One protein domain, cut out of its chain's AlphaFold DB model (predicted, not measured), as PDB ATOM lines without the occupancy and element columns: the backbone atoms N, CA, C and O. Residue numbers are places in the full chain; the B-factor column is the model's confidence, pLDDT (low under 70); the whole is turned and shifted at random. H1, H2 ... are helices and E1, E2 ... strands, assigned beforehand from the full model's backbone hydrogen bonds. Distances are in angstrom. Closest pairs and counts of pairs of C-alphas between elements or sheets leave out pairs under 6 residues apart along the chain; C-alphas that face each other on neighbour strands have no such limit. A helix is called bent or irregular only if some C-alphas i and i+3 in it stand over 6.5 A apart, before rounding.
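This is residues 105 to 201 of the 201 residues of the protein "DUF676 domain-containing protein" of Aegilops tauschii subsp. strangulata (UniProt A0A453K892). Two helices, H2 and H3, cross at a steep angle along one side of a flat model, and a third helix, H1, lies at the opposite side, touching neither of them. Two strands that do not pair run through the space between: E1 lies between H1 and H2, and E2 passes near both E1 and H2. Residues 163 to 168, of which 163 to 166 belong to H2, stick out at one end. The printed part has 97 residues, with three named helices and two named strands in the order H1, E1, H2, E2, H3, and its class is mostly helix. It is compact, with a radius of gyration of the C-alphas of 14.0 A, and spans 43 by 34 by 17 A.

H1, residues 109 to 122, comes closest to E1, residues 127 to 130, where the C-alphas of His 109 and Met 130 are 5.3 A apart. The closest C-alphas of E1 and H2, residues 142 to 166, are those of Leu 129 and Phe 156, at 7.3 A. E2, residues 172 to 179, is near E1 and near H2, with 5 pairs of C-alphas within 10 A in each case. E1 and E2 each pair with no named strand. H3, residues 183 to 199, touches H2 with 33 pairs of C-alphas within 8 A, the closest being those of Gly 146 and Ala 190, at 4.0 A. These two helices run the same way at a steep tilt of 50 degrees. The closest C-alphas of E2 and H3 are those of Gly 179 and Ile 187, at 7.0 A. H1 is apart from H2 and H3, and only just apart from E2, with a closest distance of 8.4 A between C-alphas. In H2 every O i to N i+4 pair is within hydrogen-bond range, against 7 of 10 in H1 and 11 of 13 in H3.

H1 begins with C-alpha 109 at (-1.648, 46.007, -1.557) and is 20.7 A long; it is irregular, with C-alphas 111 and 114 7.6 A apart. E1 measures 10.2 A. H2, the longest helix, covers 36.3 A from C-alpha 142 at (-11.373, 34.835, -11.238). E2 is 23.2 A long. H3 is 24.1 A long and ends with C-alpha 199 at (3.479, 40.054, -27.646); it has a kink of 40 degrees near residue 190 and is only just irregular, with C-alphas 189 and 192 6.53 A apart.

The two C-alphas farthest apart are those of Ser 139 and Gly 168, at 42.7 A. The printed part has no cut. The link from E1 to H2, with 11 residues, is long; the other three are tight. The mean pLDDT of the printed part is 90.6, and residues 197 to 201 are under 70; residue 201 is the chain's last.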
ATOM      1  N   PHE A 105      -7.643  37.614  -0.219       96.06
ATOM      2  CA  PHE A 105      -9.066  37.936  -0.080       96.06
ATOM      3  C   PHE A 105      -9.255  39.024   0.979       96.06
ATOM      4  O   PHE A 105      -8.662  38.908   2.049       96.06
ATOM      5  N   GLN A 106     -10.035  40.066   0.668       95.56
ATOM      6  CA  GLN A 106     -10.193  41.262   1.517       95.56
ATOM      7  C   GLN A 106      -8.859  41.892   1.977       95.56
ATOM      8  O   GLN A 106      -8.801  42.545   3.015       95.56
ATOM      9  N   GLY A 107      -7.780  41.653   1.226       94.56
ATOM     10  CA  GLY A 107      -6.451  42.175   1.530       94.56
ATOM     11  C   GLY A 107      -6.199  43.550   0.917       94.56
ATOM     12  O   GLY A 107      -6.931  44.000   0.039       94.56
ATOM     13  N   HIS A 108      -5.105  44.162   1.354       96.62
ATOM     14  CA  HIS A 108      -4.589  45.438   0.876       96.62
ATOM     15  C   HIS A 108      -3.225  45.219   0.200       96.62
ATOM     16  O   HIS A 108      -2.413  44.390   0.613       96.62
ATOM     17  N   HIS A 109      -2.913  45.995  -0.831       97.19
ATOM     18  CA  HIS A 109      -1.648  46.007  -1.557       97.19
ATOM     19  C   HIS A 109      -0.431  46.168  -0.633       97.19
ATOM     20  O   HIS A 109       0.654  45.686  -0.951       97.19
ATOM     21  N   LEU A 110      -0.588  46.796   0.538       96.75
ATOM     22  CA  LEU A 110       0.483  46.970   1.520       96.75
ATOM     23  C   LEU A 110       0.698  45.766   2.443       96.75
ATOM     24  O   LEU A 110       1.717  45.740   3.138       96.75
ATOM     25  N   ASP A 111      -0.162  44.747   2.419       94.88
ATOM     26  CA  ASP A 111      -0.021  43.542   3.252       94.88
ATOM     27  C   ASP A 111       1.302  42.813   2.971       94.88
ATOM     28  O   ASP A 111       1.935  42.247   3.860       94.88
ATOM     29  N   LEU A 112       1.784  42.897   1.727       94.38
ATOM     30  CA  LEU A 112       3.033  42.280   1.282       94.38
ATOM     31  C   LEU A 112       4.257  43.206   1.383       94.38
ATOM     32  O   LEU A 112       5.338  42.857   0.900       94.38
ATOM     33  N   ARG A 113       4.145  44.381   2.024       96.44
ATOM     34  CA  ARG A 113       5.244  45.369   2.095       96.44
ATOM     35  C   ARG A 113       6.511  44.827   2.752       96.44
ATOM     36  O   ARG A 113       7.610  45.198   2.349       96.44
ATOM     37  N   LEU A 114       6.371  43.952   3.750       94.44
ATOM     38  CA  LEU A 114       7.518  43.349   4.434       94.44
ATOM     39  C   LEU A 114       8.267  42.394   3.499       94.44
ATOM     40  O   LEU A 114       9.491  42.459   3.413       94.44
ATOM     41  N   VAL A 115       7.530  41.592   2.722       95.00
ATOM     42  CA  VAL A 115       8.108  40.702   1.704       95.00
ATOM     43  C   VAL A 115       8.816  41.516   0.622       95.00
ATOM     44  O   VAL A 115       9.947  41.207   0.255       95.00
ATOM     45  N   ARG A 116       8.199  42.609   0.159       96.62
ATOM     46  CA  ARG A 116       8.803  43.539  -0.806       96.62
ATOM     47  C   ARG A 116      10.093  44.168  -0.278       96.62
ATOM     48  O   ARG A 116      11.076  44.243  -1.008       96.62
ATOM     49  N   ASN A 117      10.112  44.607   0.978       95.38
ATOM     50  CA  ASN A 117      11.312  45.190   1.575       95.38
ATOM     51  C   ASN A 117      12.450  44.167   1.651       95.38
ATOM     52  O   ASN A 117      13.567  44.488   1.258       95.38
ATOM     53  N   GLN A 118      12.160  42.931   2.070       95.12
ATOM     54  CA  GLN A 118      13.157  41.861   2.089       95.12
ATOM     55  C   GLN A 118      13.665  41.528   0.681       95.12
ATOM     56  O   GLN A 118      14.862  41.325   0.488       95.12
ATOM     57  N   TRP A 119      12.777  41.528  -0.317       93.50
ATOM     58  CA  TRP A 119      13.161  41.331  -1.713       93.50
ATOM     59  C   TRP A 119      14.152  42.397  -2.180       93.50
ATOM     60  O   TRP A 119      15.178  42.071  -2.767       93.50
ATOM     61  N   LEU A 120      13.878  43.672  -1.891       91.81
ATOM     62  CA  LEU A 120      14.731  44.787  -2.309       91.81
ATOM     63  C   LEU A 120      16.095  44.817  -1.606       91.81
ATOM     64  O   LEU A 120      17.026  45.409  -2.144       91.81
ATOM     65  N   LEU A 121      16.241  44.173  -0.443       92.38
ATOM     66  CA  LEU A 121      17.556  43.963   0.173       92.38
ATOM     67  C   LEU A 121      18.415  42.978  -0.633       92.38
ATOM     68  O   LEU A 121      19.630  43.143  -0.695       92.38
ATOM     69  N   LEU A 122      17.789  41.972  -1.251       91.69
ATOM     70  CA  LEU A 122      18.465  40.955  -2.063       91.69
ATOM     71  C   LEU A 122      18.669  41.415  -3.512       91.69
ATOM     72  O   LEU A 122      19.710  41.147  -4.110       91.69
ATOM     73  N   ASP A 123      17.692  42.129  -4.070       92.06
ATOM     74  CA  ASP A 123      17.735  42.681  -5.421       92.06
ATOM     75  C   ASP A 123      17.322  44.165  -5.438       92.06
ATOM     76  O   ASP A 123      16.179  44.498  -5.767       92.06
ATOM     77  N   PRO A 124      18.259  45.087  -5.141       92.31
ATOM     78  CA  PRO A 124      17.985  46.526  -5.123       92.31
ATOM     79  C   PRO A 124      17.590  47.116  -6.485       92.31
ATOM     80  O   PRO A 124      17.107  48.244  -6.552       92.31
ATOM     81  N   GLY A 125      17.834  46.387  -7.582       90.62
ATOM     82  CA  GLY A 125      17.494  46.816  -8.940       90.62
ATOM     83  C   GLY A 125      16.113  46.356  -9.412       90.62
ATOM     84  O   GLY A 125      15.740  46.672 -10.542       90.62
ATOM     85  N   ALA A 126      15.379  45.599  -8.591       94.38
ATOM     86  CA  ALA A 126      14.035  45.150  -8.915       94.38
ATOM     87  C   ALA A 126      13.029  46.308  -8.875       94.38
ATOM     88  O   ALA A 126      12.976  47.108  -7.942       94.38
ATOM     89  N   GLU A 127      12.174  46.359  -9.886       96.31
ATOM     90  CA  GLU A 127      11.056  47.286  -9.967       96.31
ATOM     91  C   GLU A 127       9.798  46.585  -9.445       96.31
ATOM     92  O   GLU A 127       9.253  45.692 -10.095       96.31
ATOM     93  N   CYS A 128       9.333  46.979  -8.260       97.56
ATOM     94  CA  CYS A 128       8.177  46.354  -7.619       97.56
ATOM     95  C   CYS A 128       6.862  47.074  -7.949       97.56
ATOM     96  O   CYS A 128       6.787  48.303  -7.872       97.56
ATOM     97  N   LEU A 129       5.821  46.292  -8.219       98.25
ATOM     98  CA  LEU A 129       4.421  46.707  -8.253       98.25
ATOM     99  C   LEU A 129       3.693  46.041  -7.084       98.25
ATOM    100  O   LEU A 129       3.672  44.816  -7.007       98.25
ATOM    101  N   MET A 130       3.094  46.830  -6.194       98.38
ATOM    102  CA  MET A 130       2.127  46.332  -5.213       98.38
ATOM    103  C   MET A 130       0.741  46.505  -5.836       98.38
ATOM    104  O   MET A 130       0.342  47.638  -6.069       98.38
ATOM    105  N   SER A 131       0.072  45.411  -6.195       98.19
ATOM    106  CA  SER A 131      -1.166  45.456  -6.977       98.19
ATOM    107  C   SER A 131      -2.340  45.974  -6.152       98.19
ATOM    108  O   SER A 131      -2.637  45.405  -5.102       98.19
ATOM    109  N   GLU A 132      -3.019  47.002  -6.660       98.06
ATOM    110  CA  GLU A 132      -4.229  47.614  -6.086       98.06
ATOM    111  C   GLU A 132      -5.500  47.163  -6.825       98.06
ATOM    112  O   GLU A 132      -6.622  47.328  -6.350       98.06
ATOM    113  N   ALA A 133      -5.337  46.552  -8.002       96.56
ATOM    114  CA  ALA A 133      -6.402  46.267  -8.961       96.56
ATOM    115  C   ALA A 133      -7.622  45.491  -8.415       96.56
ATOM    116  O   ALA A 133      -8.684  45.506  -9.049       96.56
ATOM    117  N   ASN A 134      -7.482  44.783  -7.289       97.12
ATOM    118  CA  ASN A 134      -8.526  43.936  -6.717       97.12
ATOM    119  C   ASN A 134      -8.881  44.236  -5.249       97.12
ATOM    120  O   ASN A 134      -9.714  43.498  -4.730       97.12
ATOM    121  N   GLU A 135      -8.344  45.280  -4.598       95.00
ATOM    122  CA  GLU A 135      -8.522  45.524  -3.145       95.00
ATOM    123  C   GLU A 135      -9.995  45.487  -2.713       95.00
ATOM    124  O   GLU A 135     -10.387  44.689  -1.861       95.00
ATOM    125  N   ASP A 136     -10.844  46.233  -3.421       93.38
ATOM    126  CA  ASP A 136     -12.277  46.330  -3.123       93.38
ATOM    127  C   ASP A 136     -13.143  45.318  -3.894       93.38
ATOM    128  O   ASP A 136     -14.373  45.379  -3.868       93.38
ATOM    129  N   LYS A 137     -12.529  44.411  -4.666       93.19
ATOM    130  CA  LYS A 137     -13.231  43.573  -5.659       93.19
ATOM    131  C   LYS A 137     -12.765  42.116  -5.652       93.19
ATOM    132  O   LYS A 137     -12.625  41.503  -6.714       93.19
ATOM    133  N   THR A 138     -12.561  41.568  -4.453       90.06
ATOM    134  CA  THR A 138     -12.052  40.200  -4.219       90.06
ATOM    135  C   THR A 138     -13.116  39.094  -4.222       90.06
ATOM    136  O   THR A 138     -12.768  37.922  -4.095       90.06
ATOM    137  N   SER A 139     -14.400  39.431  -4.377       91.31
ATOM    138  CA  SER A 139     -15.524  38.475  -4.391       91.31
ATOM    139  C   SER A 139     -16.061  38.145  -5.792       91.31
ATOM    140  O   SER A 139     -17.067  37.448  -5.910       91.31
ATOM    141  N   GLY A 140     -15.447  38.693  -6.846       90.69
ATOM    142  CA  GLY A 140     -15.876  38.505  -8.236       90.69
ATOM    143  C   GLY A 140     -15.331  37.233  -8.889       90.69
ATOM    144  O   GLY A 140     -14.679  36.409  -8.250       90.69
ATOM    145  N   ASP A 141     -15.568  37.092 -10.195       95.38
ATOM    146  CA  ASP A 141     -15.042  35.972 -10.978       95.38
ATOM    147  C   ASP A 141     -13.515  36.060 -11.172       95.38
ATOM    148  O   ASP A 141     -12.946  37.132 -11.406       95.38
ATOM    149  N   PHE A 142     -12.833  34.911 -11.128       94.88
ATOM    150  CA  PHE A 142     -11.373  34.835 -11.238       94.88
ATOM    151  C   PHE A 142     -10.834  35.297 -12.590       94.88
ATOM    152  O   PHE A 142      -9.704  35.797 -12.655       94.88
ATOM    153  N   LYS A 143     -11.611  35.141 -13.666       94.12
ATOM    154  CA  LYS A 143     -11.225  35.633 -14.990       94.12
ATOM    155  C   LYS A 143     -11.221  37.156 -15.009       94.12
ATOM    156  O   LYS A 143     -10.297  37.753 -15.553       94.12
ATOM    157  N   GLU A 144     -12.216  37.782 -14.383       95.88
ATOM    158  CA  GLU A 144     -12.287  39.236 -14.264       95.88
ATOM    159  C   GLU A 144     -11.162  39.772 -13.370       95.88
ATOM    160  O   GLU A 144     -10.425  40.665 -13.787       95.88
ATOM    161  N   MET A 145     -10.960  39.177 -12.187       97.00
ATOM    162  CA  MET A 145      -9.868  39.559 -11.278       97.00
ATOM    163  C   MET A 145      -8.493  39.433 -11.948       97.00
ATOM    164  O   MET A 145      -7.649  40.325 -11.815       97.00
ATOM    165  N   GLY A 146      -8.284  38.357 -12.714       96.44
ATOM    166  CA  GLY A 146      -7.080  38.154 -13.518       96.44
ATOM    167  C   GLY A 146      -6.926  39.190 -14.629       96.44
ATOM    168  O   GLY A 146      -5.828  39.692 -14.851       96.44
ATOM    169  N   GLY A 147      -8.021  39.569 -15.291       96.38
ATOM    170  CA  GLY A 147      -8.032  40.626 -16.302       96.38
ATOM    171  C   GLY A 147      -7.620  41.990 -15.742       96.38
ATOM    172  O   GLY A 147      -6.795  42.675 -16.350       96.38
ATOM    173  N   ARG A 148      -8.124  42.359 -14.556       97.19
ATOM    174  CA  ARG A 148      -7.732  43.605 -13.870       97.19
ATOM    175  C   ARG A 148      -6.245  43.603 -13.513       97.19
ATOM    176  O   ARG A 148      -5.542  44.555 -13.849       97.19
ATOM    177  N   LEU A 149      -5.756  42.509 -12.918       97.75
ATOM    178  CA  LEU A 149      -4.335  42.345 -12.596       97.75
ATOM    179  C   LEU A 149      -3.463  42.408 -13.860       97.75
ATOM    180  O   LEU A 149      -2.428  43.068 -13.861       97.75
ATOM    181  N   ALA A 150      -3.876  41.756 -14.950       97.00
ATOM    182  CA  ALA A 150      -3.142  41.783 -16.210       97.00
ATOM    183  C   ALA A 150      -3.042  43.202 -16.787       97.00
ATOM    184  O   ALA A 150      -1.967  43.605 -17.231       97.00
ATOM    185  N   GLY A 151      -4.132  43.975 -16.749       96.50
ATOM    186  CA  GLY A 151      -4.139  45.368 -17.193       96.50
ATOM    187  C   GLY A 151      -3.171  46.245 -16.393       96.50
ATOM    188  O   GLY A 151      -2.359  46.962 -16.980       96.50
ATOM    189  N   GLU A 152      -3.206  46.138 -15.065       97.81
ATOM    190  CA  GLU A 152      -2.306  46.873 -14.171       97.81
ATOM    191  C   GLU A 152      -0.835  46.473 -14.382       97.81
ATOM    192  O   GLU A 152       0.028  47.336 -14.568       97.81
ATOM    193  N   ALA A 153      -0.555  45.168 -14.443       96.94
ATOM    194  CA  ALA A 153       0.773  44.622 -14.701       96.94
ATOM    195  C   ALA A 153       1.351  45.133 -16.027       96.94
ATOM    196  O   ALA A 153       2.493  45.588 -16.083       96.94
ATOM    197  N   VAL A 154       0.560  45.099 -17.101       95.31
ATOM    198  CA  VAL A 154       0.976  45.573 -18.426       95.31
ATOM    199  C   VAL A 154       1.218  47.082 -18.417       95.31
ATOM    200  O   VAL A 154       2.231  47.532 -18.949       95.31
ATOM    201  N   ALA A 155       0.341  47.873 -17.793       95.81
ATOM    202  CA  ALA A 155       0.526  49.319 -17.679       95.81
ATOM    203  C   ALA A 155       1.818  49.669 -16.920       95.81
ATOM    204  O   ALA A 155       2.590  50.533 -17.350       95.81
ATOM    205  N   PHE A 156       2.096  48.951 -15.829       96.31
ATOM    206  CA  PHE A 156       3.339  49.075 -15.077       96.31
ATOM    207  C   PHE A 156       4.562  48.720 -15.929       96.31
ATOM    208  O   PHE A 156       5.512  49.504 -15.999       96.31
ATOM    209  N   LEU A 157       4.531  47.575 -16.615       93.50
ATOM    210  CA  LEU A 157       5.629  47.113 -17.462       93.50
ATOM    211  C   LEU A 157       5.927  48.095 -18.595       93.50
ATOM    212  O   LEU A 157       7.083  48.483 -18.757       93.50
ATOM    213  N   LYS A 158       4.903  48.572 -19.315       92.31
ATOM    214  CA  LYS A 158       5.060  49.578 -20.380       92.31
ATOM    215  C   LYS A 158       5.735  50.841 -19.855       92.31
ATOM    216  O   LYS A 158       6.767  51.248 -20.378       92.31
ATOM    217  N   LYS A 159       5.253  51.383 -18.731       93.50
ATOM    218  CA  LYS A 159       5.855  52.560 -18.082       93.50
ATOM    219  C   LYS A 159       7.344  52.363 -17.763       93.50
ATOM    220  O   LYS A 159       8.130  53.305 -17.882       93.50
ATOM    221  N   LYS A 160       7.750  51.163 -17.332       92.25
ATOM    222  CA  LYS A 160       9.155  50.849 -17.015       92.25
ATOM    223  C   LYS A 160      10.005  50.649 -18.269       92.25
ATOM    224  O   LYS A 160      11.123  51.165 -18.319       92.25
ATOM    225  N   VAL A 161       9.478  49.964 -19.280       89.94
ATOM    226  CA  VAL A 161      10.148  49.778 -20.574       89.94
ATOM    227  C   VAL A 161      10.364  51.122 -21.266       89.94
ATOM    228  O   VAL A 161      11.490  51.410 -21.664       89.94
ATOM    229  N   ASP A 162       9.356  51.993 -21.307       90.00
ATOM    230  CA  ASP A 162       9.452  53.329 -21.909       90.00
ATOM    231  C   ASP A 162      10.507  54.195 -21.214       90.00
ATOM    232  O   ASP A 162      11.290  54.901 -21.857       90.00
ATOM    233  N   LYS A 163      10.578  54.119 -19.878       88.38
ATOM    234  CA  LYS A 163      11.626  54.793 -19.103       88.38
ATOM    235  C   LYS A 163      13.010  54.277 -19.500       88.38
ATOM    236  O   LYS A 163      13.924  55.075 -19.691       88.38
ATOM    237  N   LEU A 164      13.178  52.965 -19.656       85.38
ATOM    238  CA  LEU A 164      14.449  52.380 -20.083       85.38
ATOM    239  C   LEU A 164      14.786  52.722 -21.537       85.38
ATOM    240  O   LEU A 164      15.951  53.005 -21.822       85.38
ATOM    241  N   ALA A 165      13.806  52.778 -22.441       84.12
ATOM    242  CA  ALA A 165      14.003  53.168 -23.836       84.12
ATOM    243  C   ALA A 165      14.715  54.526 -23.945       84.12
ATOM    244  O   ALA A 165      15.737  54.624 -24.624       84.12
ATOM    245  N   ARG A 166      14.287  55.520 -23.152       83.19
ATOM    246  CA  ARG A 166      14.910  56.860 -23.090       83.19
ATOM    247  C   ARG A 166      16.372  56.864 -22.643       83.19
ATOM    248  O   ARG A 166      17.098  57.802 -22.943       83.19
ATOM    249  N   HIS A 167      16.810  55.834 -21.926       77.62
ATOM    250  CA  HIS A 167      18.162  55.754 -21.379       77.62
ATOM    251  C   HIS A 167      19.064  54.754 -22.125       77.62
ATOM    252  O   HIS A 167      20.119  54.417 -21.595       77.62
ATOM    253  N   GLY A 168      18.647  54.213 -23.281       75.06
ATOM    254  CA  GLY A 168      19.421  53.209 -24.039       75.06
ATOM    255  C   GLY A 168      18.812  51.798 -24.110       75.06
ATOM    256  O   GLY A 168      19.547  50.826 -24.259       75.06
ATOM    257  N   GLY A 169      17.487  51.667 -23.971       76.56
ATOM    258  CA  GLY A 169      16.757  50.411 -24.193       76.56
ATOM    259  C   GLY A 169      16.789  49.387 -23.050       76.56
ATOM    260  O   GLY A 169      17.485  49.551 -22.040       76.56
ATOM    261  N   CYS A 170      15.999  48.329 -23.232       78.50
ATOM    262  CA  CYS A 170      15.907  47.136 -22.391       78.50
ATOM    263  C   CYS A 170      16.085  45.912 -23.299       78.50
ATOM    264  O   CYS A 170      15.399  45.818 -24.313       78.50
ATOM    265  N   LYS A 171      17.013  45.003 -22.973       80.19
ATOM    266  CA  LYS A 171      17.288  43.811 -23.805       80.19
ATOM    267  C   LYS A 171      16.496  42.588 -23.344       80.19
ATOM    268  O   LYS A 171      16.222  41.700 -24.139       80.19
ATOM    269  N   GLU A 172      16.151  42.543 -22.063       86.31
ATOM    270  CA  GLU A 172      15.505  41.393 -21.437       86.31
ATOM    271  C   GLU A 172      14.566  41.871 -20.329       86.31
ATOM    272  O   GLU A 172      14.928  42.745 -19.538       86.31
ATOM    273  N   LEU A 173      13.368  41.292 -20.273       90.00
ATOM    274  CA  LEU A 173      12.396  41.510 -19.208       90.00
ATOM    275  C   LEU A 173      12.258  40.216 -18.404       90.00
ATOM    276  O   LEU A 173      11.830  39.197 -18.940       90.00
ATOM    277  N   LYS A 174      12.583  40.271 -17.113       92.31
ATOM    278  CA  LYS A 174      12.306  39.209 -16.143       92.31
ATOM    279  C   LYS A 174      11.121  39.624 -15.291       92.31
ATOM    280  O   LYS A 174      11.144  40.697 -14.691       92.31
ATOM    281  N   LEU A 175      10.103  38.775 -15.248       93.69
ATOM    282  CA  LEU A 175       8.873  39.018 -14.508       93.69
ATOM    283  C   LEU A 175       8.723  37.975 -13.401       93.69
ATOM    284  O   LEU A 175       8.746  36.777 -13.673       93.69
ATOM    285  N   SER A 176       8.556  38.434 -12.166       96.00
ATOM    286  CA  SER A 176       8.325  37.600 -10.987       96.00
ATOM    287  C   SER A 176       7.017  37.999 -10.312       96.00
ATOM    288  O   SER A 176       6.624  39.164 -10.351       96.00
ATOM    289  N   PHE A 177       6.354  37.040  -9.671       97.44
ATOM    290  CA  PHE A 177       5.109  37.270  -8.944       97.44
ATOM    291  C   PHE A 177       5.216  36.769  -7.508       97.44
ATOM    292  O   PHE A 177       5.819  35.729  -7.253       97.44
ATOM    293  N   VAL A 178       4.579  37.489  -6.589       97.62
ATOM    294  CA  VAL A 178       4.410  37.108  -5.187       97.62
ATOM    295  C   VAL A 178       2.928  37.232  -4.855       97.62
ATOM    296  O   VAL A 178       2.397  38.337  -4.802       97.62
ATOM    297  N   GLY A 179       2.247  36.106  -4.660       96.81
ATOM    298  CA  GLY A 179       0.824  36.074  -4.326       96.81
ATOM    299  C   GLY A 179       0.578  35.607  -2.899       96.81
ATOM    300  O   GLY A 179       1.180  34.630  -2.451       96.81
ATOM    301  N   HIS A 180      -0.357  36.249  -2.203       96.12
ATOM    302  CA  HIS A 180      -0.875  35.755  -0.927       96.12
ATOM    303  C   HIS A 180      -2.233  35.069  -1.113       96.12
ATOM    304  O   HIS A 180      -3.151  35.663  -1.672       96.12
ATOM    305  N   SER A 181      -2.393  33.839  -0.606       96.06
ATOM    306  CA  SER A 181      -3.670  33.102  -0.631       96.06
ATOM    307  C   SER A 181      -4.314  33.101  -2.038       96.06
ATOM    308  O   SER A 181      -3.656  32.702  -3.005       96.06
ATOM    309  N   ILE A 182      -5.554  33.593  -2.172       94.88
ATOM    310  CA  ILE A 182      -6.293  33.754  -3.438       94.88
ATOM    311  C   ILE A 182      -5.524  34.566  -4.497       94.88
ATOM    312  O   ILE A 182      -5.708  34.327  -5.689       94.88
ATOM    313  N   GLY A 183      -4.600  35.444  -4.093       96.81
ATOM    314  CA  GLY A 183      -3.718  36.185  -4.994       96.81
ATOM    315  C   GLY A 183      -2.919  35.271  -5.927       96.81
ATOM    316  O   GLY A 183      -2.721  35.610  -7.089       96.81
ATOM    317  N   ASN A 184      -2.557  34.057  -5.488       96.69
ATOM    318  CA  ASN A 184      -1.910  33.062  -6.355       96.69
ATOM    319  C   ASN A 184      -2.831  32.549  -7.470       96.69
ATOM    320  O   ASN A 184      -2.364  32.262  -8.572       96.69
ATOM    321  N   ILE A 185      -4.134  32.438  -7.206       95.75
ATOM    322  CA  ILE A 185      -5.120  32.054  -8.222       95.75
ATOM    323  C   ILE A 185      -5.323  33.204  -9.211       95.75
ATOM    324  O   ILE A 185      -5.304  32.972 -10.418       95.75
ATOM    325  N   ILE A 186      -5.412  34.442  -8.714       96.50
ATOM    326  CA  ILE A 186      -5.523  35.649  -9.547       96.50
ATOM    327  C   ILE A 186      -4.299  35.796 -10.470       96.50
ATOM    328  O   ILE A 186      -4.447  36.102 -11.651       96.50
ATOM    329  N   ILE A 187      -3.086  35.513  -9.977       97.12
ATOM    330  CA  ILE A 187      -1.870  35.497 -10.809       97.12
ATOM    331  C   ILE A 187      -2.022  34.500 -11.960       97.12
ATOM    332  O   ILE A 187      -1.784  34.855 -13.115       97.12
ATOM    333  N   ARG A 188      -2.455  33.264 -11.675       94.69
ATOM    334  CA  ARG A 188      -2.613  32.222 -12.702       94.69
ATOM    335  C   ARG A 188      -3.596  32.636 -13.794       94.69
ATOM    336  O   ARG A 188      -3.321  32.382 -14.966       94.69
ATOM    337  N   THR A 189      -4.700  33.292 -13.438       95.44
ATOM    338  CA  THR A 189      -5.671  33.774 -14.431       95.44
ATOM    339  C   THR A 189      -5.174  34.996 -15.203       95.44
ATOM    340  O   THR A 189      -5.521  35.154 -16.373       95.44
ATOM    341  N   ALA A 190      -4.308  35.822 -14.610       95.88
ATOM    342  CA  ALA A 190      -3.717  36.983 -15.271       95.88
ATOM    343  C   ALA A 190      -2.634  36.627 -16.304       95.88
ATOM    344  O   ALA A 190      -2.495  37.343 -17.298       95.88
ATOM    345  N   LEU A 191      -1.879  35.535 -16.113       91.56
ATOM    346  CA  LEU A 191      -0.733  35.184 -16.971       91.56
ATOM    347  C   LEU A 191      -1.090  35.131 -18.463       91.56
ATOM    348  O   LEU A 191      -0.360  35.678 -19.287       91.56
ATOM    349  N   ALA A 192      -2.230  34.527 -18.813       83.44
ATOM    350  CA  ALA A 192      -2.683  34.461 -20.201       83.44
ATOM    351  C   ALA A 192      -2.899  35.863 -20.799       83.44
ATOM    352  O   ALA A 192      -2.473  36.125 -21.922       83.44
ATOM    353  N   GLY A 193      -3.500  36.778 -20.031       79.38
ATOM    354  CA  GLY A 193      -3.695  38.168 -20.441       79.38
ATOM    355  C   GLY A 193      -2.370  38.913 -20.602       79.38
ATOM    356  O   GLY A 193      -2.147  39.554 -21.626       79.38
ATOM    357  N   ILE A 194      -1.460  38.774 -19.634       83.56
ATOM    358  CA  ILE A 194      -0.158  39.456 -19.639       83.56
ATOM    359  C   ILE A 194       0.665  39.054 -20.868       83.56
ATOM    360  O   ILE A 194       1.162  39.923 -21.582       83.56
ATOM    361  N   PHE A 195       0.778  37.757 -21.171       78.81
ATOM    362  CA  PHE A 195       1.583  37.307 -22.311       78.81
ATOM    363  C   PHE A 195       0.984  37.676 -23.669       78.81
ATOM    364  O   PHE A 195       1.739  37.933 -24.606       78.81
ATOM    365  N   GLN A 196      -0.343  37.729 -23.787       72.38
ATOM    366  CA  GLN A 196      -0.988  38.217 -25.006       72.38
ATOM    367  C   GLN A 196      -0.702  39.709 -25.201       72.38
ATOM    368  O   GLN A 196      -0.237  40.114 -26.259       72.38
ATOM    369  N   LEU A 197      -0.877  40.525 -24.160       59.09
ATOM    370  CA  LEU A 197      -0.700  41.980 -24.230       59.09
ATOM    371  C   LEU A 197       0.758  42.434 -24.421       59.09
ATOM    372  O   LEU A 197       0.980  43.536 -24.919       59.09
ATOM    373  N   VAL A 198       1.738  41.604 -24.048       62.31
ATOM    374  CA  VAL A 198       3.173  41.891 -24.226       62.31
ATOM    375  C   VAL A 198       3.693  41.467 -25.610       62.31
ATOM    376  O   VAL A 198       4.672  42.038 -26.072       62.31
ATOM    377  N   LYS A 199       3.046  40.520 -26.308       54.22
ATOM    378  CA  LYS A 199       3.479  40.054 -27.646       54.22
ATOM    379  C   LYS A 199       3.072  40.960 -28.820       54.22
ATOM    380  O   LYS A 199       3.564  40.747 -29.922       54.22
ATOM    381  N   PHE A 200       2.184  41.932 -28.608       38.66
ATOM    382  CA  PHE A 200       1.687  42.845 -29.653       38.66
ATOM    383  C   PHE A 200       2.345  44.240 -29.638       38.66
ATOM    384  O   PHE A 200       1.777  45.193 -30.171       38.66
ATOM    385  N   GLN A 201       3.526  44.382 -29.034       43.25
ATOM    386  CA  GLN A 201       4.375  45.578 -29.124       43.25
ATOM    387  C   GLN A 201       5.797  45.182 -29.503       43.25
ATOM    388  O   GLN A 201       6.458  46.019 -30.153       43.25
TER     389      GLN A 201